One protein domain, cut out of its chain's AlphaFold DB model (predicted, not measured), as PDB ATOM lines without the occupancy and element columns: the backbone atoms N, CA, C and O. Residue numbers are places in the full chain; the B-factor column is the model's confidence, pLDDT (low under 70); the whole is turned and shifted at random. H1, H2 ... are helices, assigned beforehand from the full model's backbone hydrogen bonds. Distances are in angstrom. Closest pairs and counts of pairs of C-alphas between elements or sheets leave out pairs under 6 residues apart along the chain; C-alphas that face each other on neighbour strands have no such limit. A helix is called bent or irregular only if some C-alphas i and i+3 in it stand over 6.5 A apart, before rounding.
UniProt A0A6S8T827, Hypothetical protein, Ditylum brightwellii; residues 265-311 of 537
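What this domain is: This is residues 265 to 311 of the 537 residues of the protein "Hypothetical protein" of Ditylum brightwellii (UniProt A0A6S8T827). The model shows an extended, open chain of helices rather than a packed core: H1 stands crosswise at one end, the one-turn H2 lies between, and the long H3 reaches away to the other end as an arm. Residues 298 to 311, of which 298 to 308 belong to H3, stick out free from the rest. The printed part has 47 residues with three named helices, H1, H2 and H3 in that order, and no named strand; the class is all helix. It is extended, with a radius of gyration of the C-alphas of 14.8 A, and its C-alphas span 47 by 18 by 14 A.

How they stand to each other: Start at Ser 265, where H1, residues 265 to 278, begins. Look next at H2, residues 285 to 288: it is close to H1 but not clearly touching, with 2 pairs of C-alphas within 8 A, and the closest C-alphas, those of Arg 268 and Leu 288, are 7.1 A apart. Go on to H3, residues 291 to 308, which touches H2 with residues 293 to 297 alone; their closest C-alphas, those of Ser 286 and Ser 293, are 4.8 A apart. H1 and H3 are apart. In H1 and H3 every pair of O of residue i and N of residue i+4 is within hydrogen-bond range; H2 is too short for such a pair, and its one pair of O i and N i+3 is within range.

Where its parts are: Find C-alpha 265 at (-140.577, -147.010, 121.598); from there H1 runs 19.4 A, first to last C-alpha, to Leu 278. After the 6 residues between H1 and H2, find C-alpha 285 at (-130.690, -154.297, 125.338), where H2 begins; it runs 5.2 A, first to last C-alpha, to Leu 288. H3 begins at Gln 291 and runs 26.0 A to C-alpha 308 at (-110.693, -148.634, 142.277). None of the three helices is bent.

The domain as a whole: Look for the two C-alphas farthest apart at Val 277 and Leu 310, 47.6 A from each other; the C-alphas of Ser 265 and Asn 311 are 40.3 A apart. Without the stretch that stands free, the body has 33 residues and spans 29 by 18 by 9 A. The printed part has no cut; the link from H1 to H2 is short, with 6 residues, and the link from H2 to H3 is tight, with 2 residues. Read the B-factor column for confidence: the mean pLDDT of the printed part is 80.9, and residues 305 to 311 are under 70.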
ATOM      1  N   SER A 265    -139.886-146.353 122.718       82.88
ATOM      2  CA  SER A 265    -140.577-147.010 121.598       82.88
ATOM      3  C   SER A 265    -139.820-146.879 120.274       82.88
ATOM      4  O   SER A 265    -139.706-147.858 119.541       82.88
ATOM      5  N   PHE A 266    -139.247-145.707 119.992       85.19
ATOM      6  CA  PHE A 266    -138.465-145.456 118.781       85.19
ATOM      7  C   PHE A 266    -137.178-146.282 118.756       85.19
ATOM      8  O   PHE A 266    -136.865-146.912 117.749       85.19
ATOM      9  N   PHE A 267    -136.451-146.348 119.873       86.81
ATOM     10  CA  PHE A 267    -135.233-147.156 119.939       86.81
ATOM     11  C   PHE A 267    -135.518-148.657 119.895       86.81
ATOM     12  O   PHE A 267    -134.771-149.392 119.255       86.81
ATOM     13  N   ARG A 268    -136.632-149.116 120.486       90.94
ATOM     14  CA  ARG A 268    -137.108-150.494 120.297       90.94
ATOM     15  C   ARG A 268    -137.420-150.771 118.832       90.94
ATOM     16  O   ARG A 268    -136.972-151.788 118.318       90.94
ATOM     17  N   PHE A 269    -138.100-149.848 118.150       91.75
ATOM     18  CA  PHE A 269    -138.388-149.964 116.722       91.75
ATOM     19  C   PHE A 269    -137.108-150.041 115.877       91.75
ATOM     20  O   PHE A 269    -136.990-150.947 115.056       91.75
ATOM     21  N   ILE A 270    -136.117-149.169 116.120       88.44
ATOM     22  CA  ILE A 270    -134.806-149.242 115.448       88.44
ATOM     23  C   ILE A 270    -134.157-150.601 115.685       88.44
ATOM     24  O   ILE A 270    -133.665-151.203 114.736       88.44
ATOM     25  N   ASN A 271    -134.163-151.101 116.922       92.12
ATOM     26  CA  ASN A 271    -133.517-152.371 117.234       92.12
ATOM     27  C   ASN A 271    -134.249-153.555 116.582       92.12
ATOM     28  O   ASN A 271    -133.600-154.434 116.032       92.12
ATOM     29  N   THR A 272    -135.588-153.545 116.551       94.38
ATOM     30  CA  THR A 272    -136.398-154.538 115.820       94.38
ATOM     31  C   THR A 272    -136.154-154.482 114.313       94.38
ATOM     32  O   THR A 272    -136.098-155.518 113.654       94.38
ATOM     33  N   CYS A 273    -136.005-153.284 113.745       91.50
ATOM     34  CA  CYS A 273    -135.732-153.123 112.322       91.50
ATOM     35  C   CYS A 273    -134.299-153.565 111.982       91.50
ATOM     36  O   CYS A 273    -134.093-154.297 111.020       91.50
ATOM     37  N   SER A 274    -133.318-153.189 112.809       93.38
ATOM     38  CA  SER A 274    -131.912-153.583 112.664       93.38
ATOM     39  C   SER A 274    -131.718-155.086 112.812       93.38
ATOM     40  O   SER A 274    -131.029-155.685 111.997       93.38
ATOM     41  N   SER A 275    -132.347-155.731 113.795       94.12
ATOM     42  CA  SER A 275    -132.205-157.178 113.976       94.12
ATOM     43  C   SER A 275    -132.849-157.966 112.834       94.12
ATOM     44  O   SER A 275    -132.295-158.978 112.415       94.12
ATOM     45  N   ARG A 276    -133.951-157.469 112.250       95.00
ATOM     46  CA  ARG A 276    -134.554-158.066 111.045       95.00
ATOM     47  C   ARG A 276    -133.710-157.885 109.785       95.00
ATOM     48  O   ARG A 276    -133.658-158.801 108.976       95.00
ATOM     49  N   VAL A 277    -133.088-156.720 109.600       93.12
ATOM     50  CA  VAL A 277    -132.342-156.402 108.367       93.12
ATOM     51  C   VAL A 277    -130.889-156.880 108.431       93.12
ATOM     52  O   VAL A 277    -130.366-157.381 107.443       93.12
ATOM     53  N   LEU A 278    -130.229-156.723 109.578       91.75
ATOM     54  CA  LEU A 278    -128.787-156.934 109.754       91.75
ATOM     55  C   LEU A 278    -128.447-158.131 110.653       91.75
ATOM     56  O   LEU A 278    -127.280-158.506 110.732       91.75
ATOM     57  N   GLY A 279    -129.419-158.713 111.366       93.06
ATOM     58  CA  GLY A 279    -129.165-159.788 112.335       93.06
ATOM     59  C   GLY A 279    -128.365-159.347 113.567       93.06
ATOM     60  O   GLY A 279    -127.880-160.194 114.315       93.06
ATOM     61  N   VAL A 280    -128.201-158.036 113.774       91.06
ATOM     62  CA  VAL A 280    -127.440-157.450 114.884       91.06
ATOM     63  C   VAL A 280    -128.283-156.379 115.572       91.06
ATOM     64  O   VAL A 280    -128.892-155.527 114.915       91.06
ATOM     65  N   ASP A 281    -128.286-156.409 116.902       89.81
ATOM     66  CA  ASP A 281    -128.867-155.358 117.732       89.81
ATOM     67  C   ASP A 281    -127.957-154.124 117.696       89.81
ATOM     68  O   ASP A 281    -126.843-154.135 118.227       89.81
ATOM     69  N   LEU A 282    -128.418-153.054 117.047       90.38
ATOM     70  CA  LEU A 282    -127.670-151.798 116.928       90.38
ATOM     71  C   LEU A 282    -127.515-151.099 118.288       90.38
ATOM     72  O   LEU A 282    -126.553-150.364 118.510       90.38
ATOM     73  N   ILE A 283    -128.478-151.310 119.190       88.62
ATOM     74  CA  ILE A 283    -128.515-150.713 120.526       88.62
ATOM     75  C   ILE A 283    -128.547-151.849 121.554       88.62
ATOM     76  O   ILE A 283    -129.473-152.664 121.519       88.62
ATOM     77  N   PRO A 284    -127.581-151.913 122.492       81.69
ATOM     78  CA  PRO A 284    -127.572-152.932 123.534       81.69
ATOM     79  C   PRO A 284    -128.881-152.931 124.326       81.69
ATOM     80  O   PRO A 284    -129.360-151.876 124.747       81.69
ATOM     81  N   VAL A 285    -129.427-154.119 124.593       81.75
ATOM     82  CA  VAL A 285    -130.690-154.297 125.338       81.75
ATOM     83  C   VAL A 285    -130.640-153.640 126.729       81.75
ATOM     84  O   VAL A 285    -131.654-153.141 127.219       81.75
ATOM     85  N   SER A 286    -129.446-153.509 127.317       76.88
ATOM     86  CA  SER A 286    -129.214-152.789 128.576       76.88
ATOM     87  C   SER A 286    -129.586-151.304 128.534       76.88
ATOM     88  O   SER A 286    -130.002-150.758 129.553       76.88
ATOM     89  N   MET A 287    -129.507-150.650 127.371       79.81
ATOM     90  CA  MET A 287    -129.916-149.250 127.198       79.81
ATOM     91  C   MET A 287    -131.423-149.082 126.956       79.81
ATOM     92  O   MET A 287    -131.936-147.969 127.039       79.81
ATOM     93  N   LEU A 288    -132.151-150.169 126.678       86.38
ATOM     94  CA  LEU A 288    -133.599-150.160 126.420       86.38
ATOM     95  C   LEU A 288    -134.443-150.350 127.694       86.38
ATOM     96  O   LEU A 288    -135.658-150.570 127.606       86.38
ATOM     97  N   GLY A 289    -133.809-150.247 128.865       78.69
ATOM     98  CA  GLY A 289    -134.474-150.318 130.162       78.69
ATOM     99  C   GLY A 289    -134.924-151.724 130.556       78.69
ATOM    100  O   GLY A 289    -135.848-151.848 131.358       78.69
ATOM    101  N   ASP A 290    -134.311-152.782 130.010       82.00
ATOM    102  CA  ASP A 290    -134.553-154.135 130.513       82.00
ATOM    103  C   ASP A 290    -134.038-154.236 131.956       82.00
ATOM    104  O   ASP A 290    -132.850-154.049 132.242       82.00
ATOM    105  N   GLN A 291    -134.959-154.501 132.881       81.12
ATOM    106  CA  GLN A 291    -134.696-154.528 134.316       81.12
ATOM    107  C   GLN A 291    -133.607-155.546 134.673       81.12
ATOM    108  O   GLN A 291    -132.849-155.327 135.620       81.12
ATOM    109  N   LYS A 292    -133.515-156.646 133.914       83.19
ATOM    110  CA  LYS A 292    -132.503-157.683 134.120       83.19
ATOM    111  C   LYS A 292    -131.110-157.175 133.752       83.19
ATOM    112  O   LYS A 292    -130.197-157.242 134.567       83.19
ATOM    113  N   SER A 293    -130.973-156.571 132.574       78.38
ATOM    114  CA  SER A 293    -129.705-155.994 132.122       78.38
ATOM    115  C   SER A 293    -129.255-154.799 132.966       78.38
ATOM    116  O   SER A 293    -128.054-154.582 133.103       78.38
ATOM    117  N   LYS A 294    -130.195-154.041 133.550       77.75
ATOM    118  CA  LYS A 294    -129.878-152.964 134.498       77.75
ATOM    119  C   LYS A 294    -129.239-153.511 135.776       77.75
ATOM    120  O   LYS A 294    -128.175-153.043 136.156       77.75
ATOM    121  N   LYS A 295    -129.822-154.564 136.366       83.06
ATOM    122  CA  LYS A 295    -129.238-155.252 137.532       83.06
ATOM    123  C   LYS A 295    -127.842-155.799 137.230       83.06
ATOM    124  O   LYS A 295    -126.937-155.617 138.035       83.06
ATOM    125  N   ASP A 296    -127.653-156.415 136.065       81.69
ATOM    126  CA  ASP A 296    -126.345-156.955 135.670       81.69
ATOM    127  C   ASP A 296    -125.299-155.841 135.467       81.69
ATOM    128  O   ASP A 296    -124.143-155.991 135.868       81.69
ATOM    129  N   ALA A 297    -125.694-154.702 134.886       77.62
ATOM    130  CA  ALA A 297    -124.821-153.543 134.709       77.62
ATOM    131  C   ALA A 297    -124.444-152.884 136.045       77.62
ATOM    132  O   ALA A 297    -123.271-152.559 136.235       77.62
ATOM    133  N   ASP A 298    -125.396-152.749 136.973       77.81
ATOM    134  CA  ASP A 298    -125.156-152.219 138.321       77.81
ATOM    135  C   ASP A 298    -124.174-153.124 139.090       77.81
ATOM    136  O   ASP A 298    -123.193-152.637 139.645       77.81
ATOM    137  N   ILE A 299    -124.334-154.454 139.007       80.31
ATOM    138  CA  ILE A 299    -123.402-155.426 139.610       80.31
ATOM    139  C   ILE A 299    -121.982-155.283 139.035       80.31
ATOM    140  O   ILE A 299    -120.997-155.332 139.775       80.31
ATOM    141  N   ILE A 300    -121.845-155.115 137.716       77.94
ATOM    142  CA  ILE A 300    -120.536-154.918 137.071       77.94
ATOM    143  C   ILE A 300    -119.926-153.575 137.492       77.94
ATOM    144  O   ILE A 300    -118.719-153.495 137.739       77.94
ATOM    145  N   HIS A 301    -120.743-152.526 137.584       76.06
ATOM    146  CA  HIS A 301    -120.299-151.196 137.971       76.06
ATOM    147  C   HIS A 301    -119.827-151.155 139.423       76.06
ATOM    148  O   HIS A 301    -118.712-150.699 139.669       76.06
ATOM    149  N   ASP A 302    -120.594-151.728 140.350       75.62
ATOM    150  CA  ASP A 302    -120.232-151.849 141.764       75.62
ATOM    151  C   ASP A 302    -118.950-152.663 141.944       75.62
ATOM    152  O   ASP A 302    -118.064-152.282 142.710       75.62
ATOM    153  N   ARG A 303    -118.784-153.742 141.171       73.31
ATOM    154  CA  ARG A 303    -117.544-154.530 141.172       73.31
ATOM    155  C   ARG A 303    -116.346-153.722 140.674       73.31
ATOM    156  O   ARG A 303    -115.237-153.896 141.175       73.31
ATOM    157  N   THR A 304    -116.563-152.840 139.701       73.25
ATOM    158  CA  THR A 304    -115.504-152.025 139.094       73.25
ATOM    159  C   THR A 304    -115.142-150.837 139.981       73.25
ATOM    160  O   THR A 304    -113.976-150.688 140.317       73.25
ATOM    161  N   ILE A 305    -116.119-150.029 140.411       69.62
ATOM    162  CA  ILE A 305    -115.912-148.876 141.301       69.62
ATOM    163  C   ILE A 305    -115.412-149.324 142.665       69.62
ATOM    164  O   ILE A 305    -114.483-148.709 143.196       69.62
ATOM    165  N   GLY A 306    -115.980-150.413 143.191       62.34
ATOM    166  CA  GLY A 306    -115.490-151.077 144.385       62.34
ATOM    167  C   GLY A 306    -113.986-151.261 144.279       62.34
ATOM    168  O   GLY A 306    -113.277-150.701 145.099       62.34
ATOM    169  N   ALA A 307    -113.493-151.895 143.211       58.50
ATOM    170  CA  ALA A 307    -112.078-152.209 143.002       58.50
ATOM    171  C   ALA A 307    -111.116-151.009 142.856       58.50
ATOM    172  O   ALA A 307    -109.922-151.192 143.095       58.50
ATOM    173  N   VAL A 308    -111.579-149.806 142.489       57.72
ATOM    174  CA  VAL A 308    -110.693-148.634 142.277       57.72
ATOM    175  C   VAL A 308    -110.553-147.733 143.513       57.72
ATOM    176  O   VAL A 308    -109.687-146.861 143.538       57.72
ATOM    177  N   GLY A 309    -111.367-147.938 144.555       58.19
ATOM    178  CA  GLY A 309    -111.267-147.212 145.825       58.19
ATOM    179  C   GLY A 309    -110.469-147.963 146.901       58.19
ATOM    180  O   GLY A 309    -110.359-149.187 146.879       58.19
ATOM    181  N   LEU A 310    -109.979-147.249 147.923       52.69
ATOM    182  CA  LEU A 310    -109.296-147.831 149.098       52.69
ATOM    183  C   LEU A 310    -110.129-148.916 149.821       52.69
ATOM    184  O   LEU A 310    -109.566-149.834 150.422       52.69
ATOM    185  N   ASN A 311    -111.463-148.847 149.733       56.66
ATOM    186  CA  ASN A 311    -112.360-149.891 150.243       56.66
ATOM    187  C   ASN A 311    -112.399-151.150 149.356       56.66
ATOM    188  O   ASN A 311    -112.526-152.251 149.890       56.66
TER     189      ASN A 311